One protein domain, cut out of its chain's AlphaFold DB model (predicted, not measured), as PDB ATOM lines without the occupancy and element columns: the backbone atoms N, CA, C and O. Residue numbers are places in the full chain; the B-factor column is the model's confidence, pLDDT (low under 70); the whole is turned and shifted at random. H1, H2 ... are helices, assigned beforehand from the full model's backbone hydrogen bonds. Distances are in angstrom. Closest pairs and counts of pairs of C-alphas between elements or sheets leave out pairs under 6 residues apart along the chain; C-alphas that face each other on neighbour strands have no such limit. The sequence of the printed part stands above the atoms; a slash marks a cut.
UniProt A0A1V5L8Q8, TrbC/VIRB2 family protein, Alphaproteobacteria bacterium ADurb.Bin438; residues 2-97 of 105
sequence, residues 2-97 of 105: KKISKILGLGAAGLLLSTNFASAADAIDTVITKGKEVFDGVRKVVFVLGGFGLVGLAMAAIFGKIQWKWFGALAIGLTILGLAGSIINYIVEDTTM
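What this domain is: This is residues 2 to 97 of the 105 residues of the protein "TrbC/VIRB2 family protein" of Alphaproteobacteria bacterium ADurb.Bin438 (UniProt A0A1V5L8Q8). A long, uneven helical hairpin: H1 runs the length of a rod, its residues 2 to 24 sticking out alone, and the shorter H2 folds back loosely beside the later part of H1. The printed part has 96 residues with two named helices, H1 then H2, and no named strand; its class is all helix. It is extended, with a radius of gyration of the C-alphas of 24.5 A and spans of 86 by 21 by 18 A.

How they stand to each other: H1, residues 2 to 62, touches H2, residues 68 to 96, with its residues 29 to 57 alone. The closest C-alphas, of Ile 32 and Val 92, are 7.2 A apart. This helical hairpin has a shallow tilt of 29 degrees, opposite ways. Of the O i to N i+4 pairs, 56 of 57 in H1 and 20 of 25 in H2 are within hydrogen-bond range.

Where its parts are: H1 is 85.9 A long from C-alpha 2 at (-22.859, -4.256, -9.879) to C-alpha 62. H2 is 43.8 A long and ends at C-alpha 96, (-13.261, 26.874, 18.210).

The domain as a whole: The C-alphas farthest apart, of Lys 2 and Gly 64, are 86.1 A apart. The printed part has no cut, and the link from H1 to H2 is tight. The model's pLDDT is under 70 at residues 2 to 26, 64 to 67 and 89 to 97.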
ATOM      1  N   LYS A   2     -23.398  -3.961 -11.230       57.28
ATOM      2  CA  LYS A   2     -22.859  -4.256  -9.879       57.28
ATOM      3  C   LYS A   2     -21.875  -3.213  -9.296       57.28
ATOM      4  O   LYS A   2     -21.645  -3.205  -8.094       57.28
ATOM      5  N   LYS A   3     -21.313  -2.323 -10.129       57.81
ATOM      6  CA  LYS A   3     -20.346  -1.282  -9.709       57.81
ATOM      7  C   LYS A   3     -21.011  -0.019  -9.137       57.81
ATOM      8  O   LYS A   3     -20.487   0.569  -8.202       57.81
ATOM      9  N   ILE A   4     -22.196   0.335  -9.636       62.41
ATOM     10  CA  ILE A   4     -22.967   1.517  -9.204       62.41
ATOM     11  C   ILE A   4     -23.557   1.333  -7.797       62.41
ATOM     12  O   ILE A   4     -23.512   2.249  -6.985       62.41
ATOM     13  N   SER A   5     -23.999   0.119  -7.456       57.16
ATOM     14  CA  SER A   5     -24.514  -0.199  -6.114       57.16
ATOM     15  C   SER A   5     -23.429  -0.146  -5.017       57.16
ATOM     16  O   SER A   5     -23.712   0.274  -3.899       57.16
ATOM     17  N   LYS A   6     -22.163  -0.470  -5.336       58.38
ATOM     18  CA  LYS A   6     -21.023  -0.343  -4.400       58.38
ATOM     19  C   LYS A   6     -20.620   1.112  -4.128       58.38
ATOM     20  O   LYS A   6     -20.244   1.431  -3.007       58.38
ATOM     21  N   ILE A   7     -20.714   1.982  -5.136       63.81
ATOM     22  CA  ILE A   7     -20.388   3.412  -5.007       63.81
ATOM     23  C   ILE A   7     -21.441   4.141  -4.163       63.81
ATOM     24  O   ILE A   7     -21.084   4.935  -3.297       63.81
ATOM     25  N   LEU A   8     -22.724   3.807  -4.335       64.00
ATOM     26  CA  LEU A   8     -23.801   4.383  -3.524       64.00
ATOM     27  C   LEU A   8     -23.725   3.942  -2.049       64.00
ATOM     28  O   LEU A   8     -23.975   4.746  -1.155       64.00
ATOM     29  N   GLY A   9     -23.308   2.697  -1.786       65.88
ATOM     30  CA  GLY A   9     -23.074   2.207  -0.422       65.88
ATOM     31  C   GLY A   9     -21.913   2.907   0.296       65.88
ATOM     32  O   GLY A   9     -22.010   3.175   1.491       65.88
ATOM     33  N   LEU A  10     -20.840   3.259  -0.424       64.25
ATOM     34  CA  LEU A  10     -19.701   3.989   0.145       64.25
ATOM     35  C   LEU A  10     -20.039   5.466   0.421       64.25
ATOM     36  O   LEU A  10     -19.613   6.006   1.438       64.25
ATOM     37  N   GLY A  11     -20.850   6.099  -0.437       67.19
ATOM     38  CA  GLY A  11     -21.357   7.460  -0.219       67.19
ATOM     39  C   GLY A  11     -22.309   7.564   0.977       67.19
ATOM     40  O   GLY A  11     -22.190   8.490   1.773       67.19
ATOM     41  N   ALA A  12     -23.197   6.581   1.165       64.12
ATOM     42  CA  ALA A  12     -24.078   6.520   2.332       64.12
ATOM     43  C   ALA A  12     -23.307   6.250   3.636       64.12
ATOM     44  O   ALA A  12     -23.624   6.847   4.660       64.12
ATOM     45  N   ALA A  13     -22.269   5.406   3.603       61.88
ATOM     46  CA  ALA A  13     -21.391   5.191   4.754       61.88
ATOM     47  C   ALA A  13     -20.589   6.454   5.106       61.88
ATOM     48  O   ALA A  13     -20.496   6.788   6.279       61.88
ATOM     49  N   GLY A  14     -20.068   7.182   4.111       64.12
ATOM     50  CA  GLY A  14     -19.393   8.467   4.323       64.12
ATOM     51  C   GLY A  14     -20.326   9.547   4.875       64.12
ATOM     52  O   GLY A  14     -19.953  10.255   5.806       64.12
ATOM     53  N   LEU A  15     -21.564   9.619   4.373       64.62
ATOM     54  CA  LEU A  15     -22.580  10.544   4.873       64.62
ATOM     55  C   LEU A  15     -22.999  10.194   6.308       64.62
ATOM     56  O   LEU A  15     -23.001  11.076   7.156       64.62
ATOM     57  N   LEU A  16     -23.247   8.914   6.612       60.94
ATOM     58  CA  LEU A  16     -23.539   8.451   7.972       60.94
ATOM     59  C   LEU A  16     -22.361   8.697   8.926       60.94
ATOM     60  O   LEU A  16     -22.576   9.125  10.056       60.94
ATOM     61  N   LEU A  17     -21.114   8.481   8.499       62.00
ATOM     62  CA  LEU A  17     -19.938   8.792   9.319       62.00
ATOM     63  C   LEU A  17     -19.811  10.307   9.556       62.00
ATOM     64  O   LEU A  17     -19.503  10.725  10.668       62.00
ATOM     65  N   SER A  18     -20.113  11.127   8.542       59.91
ATOM     66  CA  SER A  18     -20.071  12.592   8.639       59.91
ATOM     67  C   SER A  18     -21.170  13.168   9.536       59.91
ATOM     68  O   SER A  18     -20.902  14.077  10.312       59.91
ATOM     69  N   THR A  19     -22.383  12.600   9.521       59.53
ATOM     70  CA  THR A  19     -23.475  13.029  10.407       59.53
ATOM     71  C   THR A  19     -23.210  12.635  11.856       59.53
ATOM     72  O   THR A  19     -23.579  13.374  12.766       59.53
ATOM     73  N   ASN A  20     -22.537  11.497  12.085       60.69
ATOM     74  CA  ASN A  20     -22.071  11.108  13.416       60.69
ATOM     75  C   ASN A  20     -20.920  12.000  13.896       60.69
ATOM     76  O   ASN A  20     -20.888  12.337  15.070       60.69
ATOM     77  N   PHE A  21     -20.012  12.419  13.011       58.31
ATOM     78  CA  PHE A  21     -18.949  13.366  13.348       58.31
ATOM     79  C   PHE A  21     -19.498  14.766  13.662       58.31
ATOM     80  O   PHE A  21     -19.103  15.349  14.662       58.31
ATOM     81  N   ALA A  22     -20.464  15.268  12.886       59.19
ATOM     82  CA  ALA A  22     -21.141  16.536  13.164       59.19
ATOM     83  C   ALA A  22     -21.947  16.488  14.478       59.19
ATOM     84  O   ALA A  22     -21.824  17.376  15.311       59.19
ATOM     85  N   SER A  23     -22.694  15.403  14.723       62.94
ATOM     86  CA  SER A  23     -23.419  15.211  15.994       62.94
ATOM     87  C   SER A  23     -22.475  14.995  17.185       62.94
ATOM     88  O   SER A  23     -22.783  15.383  18.310       62.94
ATOM     89  N   ALA A  24     -21.314  14.372  16.958       61.47
ATOM     90  CA  ALA A  24     -20.270  14.236  17.966       61.47
ATOM     91  C   ALA A  24     -19.555  15.566  18.225       61.47
ATOM     92  O   ALA A  24     -19.175  15.800  19.364       61.47
ATOM     93  N   ALA A  25     -19.404  16.443  17.229       65.62
ATOM     94  CA  ALA A  25     -18.823  17.770  17.403       65.62
ATOM     95  C   ALA A  25     -19.672  18.633  18.351       65.62
ATOM     96  O   ALA A  25     -19.131  19.168  19.314       65.62
ATOM     97  N   ASP A  26     -20.998  18.664  18.177       69.94
ATOM     98  CA  ASP A  26     -21.929  19.332  19.107       69.94
ATOM     99  C   ASP A  26     -21.885  18.736  20.530       69.94
ATOM    100  O   ASP A  26     -21.908  19.448  21.542       69.94
ATOM    101  N   ALA A  27     -21.786  17.406  20.635       73.94
ATOM    102  CA  ALA A  27     -21.662  16.724  21.922       73.94
ATOM    103  C   ALA A  27     -20.309  17.003  22.605       73.94
ATOM    104  O   ALA A  27     -20.256  17.177  23.824       73.94
ATOM    105  N   ILE A  28     -19.221  17.068  21.834       76.88
ATOM    106  CA  ILE A  28     -17.874  17.395  22.311       76.88
ATOM    107  C   ILE A  28     -17.820  18.855  22.766       76.88
ATOM    108  O   ILE A  28     -17.305  19.114  23.849       76.88
ATOM    109  N   ASP A  29     -18.423  19.786  22.028       75.75
ATOM    110  CA  ASP A  29     -18.490  21.201  22.406       75.75
ATOM    111  C   ASP A  29     -19.277  21.408  23.717       75.75
ATOM    112  O   ASP A  29     -18.836  22.096  24.644       75.75
ATOM    113  N   THR A  30     -20.386  20.674  23.872       79.00
ATOM    114  CA  THR A  30     -21.165  20.635  25.120       79.00
ATOM    115  C   THR A  30     -20.342  20.089  26.293       79.00
ATOM    116  O   THR A  30     -20.382  20.635  27.403       79.00
ATOM    117  N   VAL A  31     -19.588  19.008  26.076       76.69
ATOM    118  CA  VAL A  31     -18.704  18.414  27.092       76.69
ATOM    119  C   VAL A  31     -17.559  19.359  27.449       76.69
ATOM    120  O   VAL A  31     -17.226  19.482  28.626       76.69
ATOM    121  N   ILE A  32     -16.990  20.067  26.476       80.69
ATOM    122  CA  ILE A  32     -15.923  21.044  26.689       80.69
ATOM    123  C   ILE A  32     -16.430  22.228  27.510       80.69
ATOM    124  O   ILE A  32     -15.794  22.604  28.496       80.69
ATOM    125  N   THR A  33     -17.598  22.771  27.170       79.75
ATOM    126  CA  THR A  33     -18.209  23.890  27.896       79.75
ATOM    127  C   THR A  33     -18.492  23.520  29.353       79.75
ATOM    128  O   THR A  33     -18.053  24.219  30.270       79.75
ATOM    129  N   LYS A  34     -19.116  22.359  29.595       82.25
ATOM    130  CA  LYS A  34     -19.327  21.845  30.961       82.25
ATOM    131  C   LYS A  34     -18.011  21.534  31.672       82.25
ATOM    132  O   LYS A  34     -17.878  21.778  32.869       82.25
ATOM    133  N   GLY A  35     -17.022  21.032  30.938       80.88
ATOM    134  CA  GLY A  35     -15.674  20.795  31.436       80.88
ATOM    135  C   GLY A  35     -15.015  22.073  31.953       80.88
ATOM    136  O   GLY A  35     -14.406  22.046  33.021       80.88
ATOM    137  N   LYS A  36     -15.187  23.207  31.260       81.56
ATOM    138  CA  LYS A  36     -14.671  24.514  31.699       81.56
ATOM    139  C   LYS A  36     -15.364  25.016  32.966       81.56
ATOM    140  O   LYS A  36     -14.673  25.468  33.875       81.56
ATOM    141  N   GLU A  37     -16.688  24.898  33.062       85.00
ATOM    142  CA  GLU A  37     -17.439  25.288  34.268       85.00
ATOM    143  C   GLU A  37     -17.011  24.473  35.496       85.00
ATOM    144  O   GLU A  37     -16.740  25.030  36.564       85.00
ATOM    145  N   VAL A  38     -16.888  23.151  35.337       87.06
ATOM    146  CA  VAL A  38     -16.425  22.258  36.407       87.06
ATOM    147  C   VAL A  38     -14.974  22.556  36.767       87.06
ATOM    148  O   VAL A  38     -14.649  22.636  37.950       87.06
ATOM    149  N   PHE A  39     -14.102  22.770  35.780       84.25
ATOM    150  CA  PHE A  39     -12.706  23.113  36.030       84.25
ATOM    151  C   PHE A  39     -12.566  24.421  36.816       84.25
ATOM    152  O   PHE A  39     -11.780  24.487  37.762       84.25
ATOM    153  N   ASP A  40     -13.353  25.442  36.483       86.00
ATOM    154  CA  ASP A  40     -13.314  26.728  37.177       86.00
ATOM    155  C   ASP A  40     -13.858  26.622  38.616       86.00
ATOM    156  O   ASP A  40     -13.282  27.179  39.557       86.00
ATOM    157  N   GLY A  41     -14.910  25.819  38.820       89.19
ATOM    158  CA  GLY A  41     -15.415  25.464  40.148       89.19
ATOM    159  C   GLY A  41     -14.380  24.716  40.994       89.19
ATOM    160  O   GLY A  41     -14.112  25.099  42.134       89.19
ATOM    161  N   VAL A  42     -13.732  23.696  40.427       88.75
ATOM    162  CA  VAL A  42     -12.677  22.920  41.097       88.75
ATOM    163  C   VAL A  42     -11.482  23.806  41.432       88.75
ATOM    164  O   VAL A  42     -10.987  23.752  42.555       88.75
ATOM    165  N   ARG A  43     -11.045  24.678  40.517       85.06
ATOM    166  CA  ARG A  43      -9.936  25.608  40.761       85.06
ATOM    167  C   ARG A  43     -10.215  26.504  41.966       85.06
ATOM    168  O   ARG A  43      -9.362  26.624  42.842       85.06
ATOM    169  N   LYS A  44     -11.416  27.086  42.048       89.31
ATOM    170  CA  LYS A  44     -11.848  27.902  43.198       89.31
ATOM    171  C   LYS A  44     -11.837  27.097  44.499       89.31
ATOM    172  O   LYS A  44     -11.271  27.550  45.491       89.31
ATOM    173  N   VAL A  45     -12.400  25.889  44.487       89.38
ATOM    174  CA  VAL A  45     -12.438  25.003  45.660       89.38
ATOM    175  C   VAL A  45     -11.030  24.606  46.114       89.38
ATOM    176  O   VAL A  45     -10.759  24.617  47.309       89.38
ATOM    177  N   VAL A  46     -10.103  24.334  45.190       86.75
ATOM    178  CA  VAL A  46      -8.702  24.011  45.511       86.75
ATOM    179  C   VAL A  46      -7.958  25.212  46.099       86.75
ATOM    180  O   VAL A  46      -7.183  25.027  47.032       86.75
ATOM    181  N   PHE A  47      -8.213  26.444  45.642       87.44
ATOM    182  CA  PHE A  47      -7.644  27.641  46.282       87.44
ATOM    183  C   PHE A  47      -8.136  27.819  47.723       87.44
ATOM    184  O   PHE A  47      -7.341  28.119  48.616       87.44
ATOM    185  N   VAL A  48      -9.425  27.581  47.969       91.12
ATOM    186  CA  VAL A  48     -10.015  27.652  49.314       91.12
ATOM    187  C   VAL A  48      -9.472  26.531  50.206       91.12
ATOM    188  O   VAL A  48      -8.974  26.800  51.299       91.12
ATOM    189  N   LEU A  49      -9.476  25.284  49.727       88.25
ATOM    190  CA  LEU A  49      -8.906  24.132  50.432       88.25
ATOM    191  C   LEU A  49      -7.399  24.274  50.668       88.25
ATOM    192  O   LEU A  49      -6.913  23.840  51.705       88.25
ATOM    193  N   GLY A  50      -6.657  24.902  49.755       86.19
ATOM    194  CA  GLY A  50      -5.239  25.215  49.927       86.19
ATOM    195  C   GLY A  50      -4.999  26.234  51.042       86.19
ATOM    196  O   GLY A  50      -4.089  26.052  51.849       86.19
ATOM    197  N   GLY A  51      -5.854  27.257  51.148       87.62
ATOM    198  CA  GLY A  51      -5.837  28.218  52.256       87.62
ATOM    199  C   GLY A  51      -6.154  27.564  53.603       87.62
ATOM    200  O   GLY A  51      -5.391  27.708  54.556       87.62
ATOM    201  N   PHE A  52      -7.221  26.765  53.676       89.38
ATOM    202  CA  PHE A  52      -7.548  25.998  54.884       89.38
ATOM    203  C   PHE A  52      -6.495  24.926  55.212       89.38
ATOM    204  O   PHE A  52      -6.203  24.678  56.380       89.38
ATOM    205  N   GLY A  53      -5.859  24.340  54.196       83.00
ATOM    206  CA  GLY A  53      -4.723  23.435  54.342       83.00
ATOM    207  C   GLY A  53      -3.501  24.132  54.938       83.00
ATOM    208  O   GLY A  53      -2.877  23.596  55.848       83.00
ATOM    209  N   LEU A  54      -3.198  25.365  54.520       87.62
ATOM    210  CA  LEU A  54      -2.124  26.166  55.117       87.62
ATOM    211  C   LEU A  54      -2.397  26.461  56.602       87.62
ATOM    212  O   LEU A  54      -1.493  26.355  57.430       87.62
ATOM    213  N   VAL A  55      -3.651  26.763  56.956       87.12
ATOM    214  CA  VAL A  55      -4.071  26.952  58.356       87.12
ATOM    215  C   VAL A  55      -3.911  25.656  59.164       87.12
ATOM    216  O   VAL A  55      -3.412  25.688  60.288       87.12
ATOM    217  N   GLY A  56      -4.250  24.500  58.585       84.12
ATOM    218  CA  GLY A  56      -4.015  23.187  59.200       84.12
ATOM    219  C   GLY A  56      -2.529  22.876  59.424       84.12
ATOM    220  O   GLY A  56      -2.161  22.338  60.470       84.12
ATOM    221  N   LEU A  57      -1.656  23.276  58.492       82.31
ATOM    222  CA  LEU A  57      -0.202  23.164  58.648       82.31
ATOM    223  C   LEU A  57       0.314  24.073  59.767       82.31
ATOM    224  O   LEU A  57       1.169  23.656  60.545       82.31
ATOM    225  N   ALA A  58      -0.215  25.292  59.870       83.19
ATOM    226  CA  ALA A  58       0.134  26.215  60.943       83.19
ATOM    227  C   ALA A  58      -0.256  25.636  62.311       83.19
ATOM    228  O   ALA A  58       0.572  25.601  63.216       83.19
ATOM    229  N   MET A  59      -1.463  25.074  62.432       81.50
ATOM    230  CA  MET A  59      -1.901  24.365  63.641       81.50
ATOM    231  C   MET A  59      -0.982  23.179  63.977       81.50
ATOM    232  O   MET A  59      -0.599  23.006  65.131       81.50
ATOM    233  N   ALA A  60      -0.557  22.392  62.985       77.19
ATOM    234  CA  ALA A  60       0.382  21.284  63.189       77.19
ATOM    235  C   ALA A  60       1.800  21.747  63.592       77.19
ATOM    236  O   ALA A  60       2.476  21.069  64.370       77.19
ATOM    237  N   ALA A  61       2.238  22.911  63.104       78.75
ATOM    238  CA  ALA A  61       3.516  23.521  63.461       78.75
ATOM    239  C   ALA A  61       3.543  24.026  64.914       78.75
ATOM    240  O   ALA A  61       4.585  23.917  65.559       78.75
ATOM    241  N   ILE A  62       2.410  24.492  65.461       77.50
ATOM    242  CA  ILE A  62       2.312  24.892  66.879       77.50
ATOM    243  C   ILE A  62       2.578  23.705  67.820       77.50
ATOM    244  O   ILE A  62       3.188  23.877  68.871       77.50
ATOM    245  N   PHE A  63       2.234  22.480  67.415       75.88
ATOM    246  CA  PHE A  63       2.570  21.262  68.165       75.88
ATOM    247  C   PHE A  63       4.007  20.752  67.923       75.88
ATOM    248  O   PHE A  63       4.334  19.619  68.277       75.88
ATOM    249  N   GLY A  64       4.877  21.550  67.293       68.38
ATOM    250  CA  GLY A  64       6.288  21.223  67.058       68.38
ATOM    251  C   GLY A  64       6.544  20.206  65.938       68.38
ATOM    252  O   GLY A  64       7.697  19.908  65.629       68.38
ATOM    253  N   LYS A  65       5.501  19.689  65.273       67.38
ATOM    254  CA  LYS A  65       5.631  18.785  64.119       67.38
ATOM    255  C   LYS A  65       5.589  19.575  62.817       67.38
ATOM    256  O   LYS A  65       4.632  19.490  62.051       67.38
ATOM    257  N   ILE A  66       6.659  20.312  62.528       67.44
ATOM    258  CA  ILE A  66       6.837  20.934  61.210       67.44
ATOM    259  C   ILE A  66       7.110  19.820  60.188       67.44
ATOM    260  O   ILE A  66       8.197  19.245  60.112       67.44
ATOM    261  N   GLN A  67       6.076  19.464  59.427       68.56
ATOM    262  CA  GLN A  67       6.127  18.419  58.407       68.56
ATOM    263  C   GLN A  67       6.547  19.028  57.062       68.56
ATOM    264  O   GLN A  67       5.710  19.445  56.262       68.56
ATOM    265  N   TRP A  68       7.849  19.007  56.772       74.94
ATOM    266  CA  TRP A  68       8.416  19.434  55.480       74.94
ATOM    267  C   TRP A  68       7.774  18.739  54.269       74.94
ATOM    268  O   TRP A  68       7.638  19.327  53.198       74.94
ATOM    269  N   LYS A  69       7.302  17.501  54.458       80.94
ATOM    270  CA  LYS A  69       6.597  16.719  53.432       80.94
ATOM    271  C   LYS A  69       5.271  17.361  53.012       80.94
ATOM    272  O   LYS A  69       4.888  17.267  51.854       80.94
ATOM    273  N   TRP A  70       4.581  18.013  53.943       77.69
ATOM    274  CA  TRP A  70       3.273  18.616  53.696       77.69
ATOM    275  C   TRP A  70       3.405  19.951  52.958       77.69
ATOM    276  O   TRP A  70       2.674  20.197  52.006       77.69
ATOM    277  N   PHE A  71       4.405  20.763  53.317       81.44
ATOM    278  CA  PHE A  71       4.735  21.978  52.569       81.44
ATOM    279  C   PHE A  71       5.216  21.657  51.143       81.44
ATOM    280  O   PHE A  71       4.794  22.302  50.188       81.44
ATOM    281  N   GLY A  72       6.025  20.601  50.978       86.19
ATOM    282  CA  GLY A  72       6.441  20.113  49.660       86.19
ATOM    283  C   GLY A  72       5.271  19.624  48.801       86.19
ATOM    284  O   GLY A  72       5.164  20.002  47.637       86.19
ATOM    285  N   ALA A  73       4.349  18.846  49.377       82.38
ATOM    286  CA  ALA A  73       3.135  18.415  48.681       82.38
ATOM    287  C   ALA A  73       2.262  19.607  48.246       82.38
ATOM    288  O   ALA A  73       1.717  19.604  47.143       82.38
ATOM    289  N   LEU A  74       2.179  20.647  49.080       85.00
ATOM    290  CA  LEU A  74       1.417  21.862  48.794       85.00
ATOM    291  C   LEU A  74       2.059  22.670  47.652       85.00
ATOM    292  O   LEU A  74       1.368  23.055  46.711       85.00
ATOM    293  N   ALA A  75       3.384  22.836  47.660       86.44
ATOM    294  CA  ALA A  75       4.122  23.502  46.584       86.44
ATOM    295  C   ALA A  75       3.966  22.790  45.228       86.44
ATOM    296  O   ALA A  75       3.698  23.430  44.207       86.44
ATOM    297  N   ILE A  76       4.071  21.458  45.209       87.50
ATOM    298  CA  ILE A  76       3.872  20.658  43.991       87.50
ATOM    299  C   ILE A  76       2.419  20.774  43.501       87.50
ATOM    300  O   ILE A  76       2.187  20.946  42.304       87.50
ATOM    301  N   GLY A  77       1.442  20.760  44.416       84.81
ATOM    302  CA  GLY A  77       0.022  20.923  44.093       84.81
ATOM    303  C   GLY A  77      -0.305  22.263  43.425       84.81
ATOM    304  O   GLY A  77      -1.001  22.284  42.409       84.81
ATOM    305  N   LEU A  78       0.241  23.379  43.929       82.38
ATOM    306  CA  LEU A  78       0.061  24.695  43.294       82.38
ATOM    307  C   LEU A  78       0.758  24.786  41.932       82.38
ATOM    308  O   LEU A  78       0.236  25.428  41.019       82.38
ATOM    309  N   THR A  79       1.904  24.123  41.779       87.62
ATOM    310  CA  THR A  79       2.653  24.110  40.516       87.62
ATOM    311  C   THR A  79       1.844  23.414  39.417       87.62
ATOM    312  O   THR A  79       1.677  23.963  38.331       87.62
ATOM    313  N   ILE A  80       1.250  22.252  39.720       86.62
ATOM    314  CA  ILE A  80       0.349  21.533  38.802       86.62
ATOM    315  C   ILE A  80      -0.904  22.361  38.473       86.62
ATOM    316  O   ILE A  80      -1.322  22.406  37.317       86.62
ATOM    317  N   LEU A  81      -1.494  23.045  39.459       83.31
ATOM    318  CA  LEU A  81      -2.712  23.835  39.250       83.31
ATOM    319  C   LEU A  81      -2.469  25.037  38.317       83.31
ATOM    320  O   LEU A  81      -3.346  25.392  37.529       83.31
ATOM    321  N   GLY A  82      -1.280  25.647  38.379       81.12
ATOM    322  CA  GLY A  82      -0.862  26.704  37.454       81.12
ATOM    323  C   GLY A  82      -0.682  26.204  36.018       81.12
ATOM    324  O   GLY A  82      -1.078  26.889  35.077       81.12
ATOM    325  N   LEU A  83      -0.156  24.987  35.857       80.88
ATOM    326  CA  LEU A  83       0.063  24.350  34.553       80.88
ATOM    327  C   LEU A  83      -1.230  23.816  33.917       80.88
ATOM    328  O   LEU A  83      -1.352  23.795  32.699       80.88
ATOM    329  N   ALA A  84      -2.228  23.423  34.709       79.88
ATOM    330  CA  ALA A  84      -3.497  22.931  34.170       79.88
ATOM    331  C   ALA A  84      -4.214  23.990  33.307       79.88
ATOM    332  O   ALA A  84      -4.793  23.663  32.272       79.88
ATOM    333  N   GLY A  85      -4.123  25.270  33.688       70.69
ATOM    334  CA  GLY A  85      -4.765  26.366  32.961       70.69
ATOM    335  C   GLY A  85      -4.259  26.556  31.526       70.69
ATOM    336  O   GLY A  85      -5.052  26.901  30.653       70.69
ATOM    337  N   SER A  86      -2.974  26.301  31.250       73.12
ATOM    338  CA  SER A  86      -2.422  26.428  29.892       73.12
ATOM    339  C   SER A  86      -2.863  25.283  28.979       73.12
ATOM    340  O   SER A  86      -3.187  25.517  27.818       73.12
ATOM    341  N   ILE A  87      -2.961  24.065  29.516       71.62
ATOM    342  CA  ILE A  87      -3.402  22.875  28.771       71.62
ATOM    343  C   ILE A  87      -4.876  23.006  28.360       71.62
ATOM    344  O   ILE A  87      -5.252  22.675  27.240       71.62
ATOM    345  N   ILE A  88      -5.716  23.532  29.249       70.44
ATOM    346  CA  ILE A  88      -7.162  23.654  29.014       70.44
ATOM    347  C   ILE A  88      -7.485  24.764  28.016       70.44
ATOM    348  O   ILE A  88      -8.467  24.663  27.285       70.44
ATOM    349  N   ASN A  89      -6.672  25.815  27.957       69.81
ATOM    350  CA  ASN A  89      -6.822  26.833  26.923       69.81
ATOM    351  C   ASN A  89      -6.375  26.303  25.557       69.81
ATOM    352  O   ASN A  89      -7.108  26.484  24.594       69.81
ATOM    353  N   TYR A  90      -5.276  25.546  25.500       68.00
ATOM    354  CA  TYR A  90      -4.791  24.945  24.256       68.00
ATOM    355  C   TYR A  90      -5.799  23.974  23.616       68.00
ATOM    356  O   TYR A  90      -6.036  24.029  22.416       68.00
ATOM    357  N   ILE A  91      -6.441  23.115  24.412       64.00
ATOM    358  CA  ILE A  91      -7.418  22.137  23.896       64.00
ATOM    359  C   ILE A  91      -8.713  22.818  23.419       64.00
ATOM    360  O   ILE A  91      -9.336  22.377  22.456       64.00
ATOM    361  N   VAL A  92      -9.141  23.893  24.086       64.12
ATOM    362  CA  VAL A  92     -10.396  24.580  23.733       64.12
ATOM    363  C   VAL A  92     -10.239  25.510  22.534       64.12
ATOM    364  O   VAL A  92     -11.185  25.666  21.762       64.12
ATOM    365  N   GLU A  93      -9.057  26.087  22.348       58.28
ATOM    366  CA  GLU A  93      -8.753  26.918  21.183       58.28
ATOM    367  C   GLU A  93      -8.785  26.104  19.876       58.28
ATOM    368  O   GLU A  93      -9.274  26.597  18.866       58.28
ATOM    369  N   ASP A  94      -8.416  24.819  19.912       55.59
ATOM    370  CA  ASP A  94      -8.529  23.907  18.760       55.59
ATOM    371  C   ASP A  94      -9.999  23.571  18.410       55.59
ATOM    372  O   ASP A  94     -10.378  23.431  17.250       55.59
ATOM    373  N   THR A  95     -10.890  23.541  19.410       54.97
ATOM    374  CA  THR A  95     -12.324  23.259  19.185       54.97
ATOM    375  C   THR A  95     -13.048  24.434  18.519       54.97
ATOM    376  O   THR A  95     -13.941  24.230  17.698       54.97
ATOM    377  N   THR A  96     -12.632  25.674  18.796       53.44
ATOM    378  CA  THR A  96     -13.261  26.874  18.210       53.44
ATOM    379  C   THR A  96     -12.813  27.158  16.772       53.44
ATOM    380  O   THR A  96     -13.443  27.964  16.089       53.44
ATOM    381  N   MET A  97     -11.781  26.472  16.269       52.28
ATOM    382  CA  MET A  97     -11.311  26.605  14.883       52.28
ATOM    383  C   MET A  97     -11.998  25.636  13.900       52.28
ATOM    384  O   MET A  97     -11.713  25.683  12.705       52.28
TER     385      MET A  97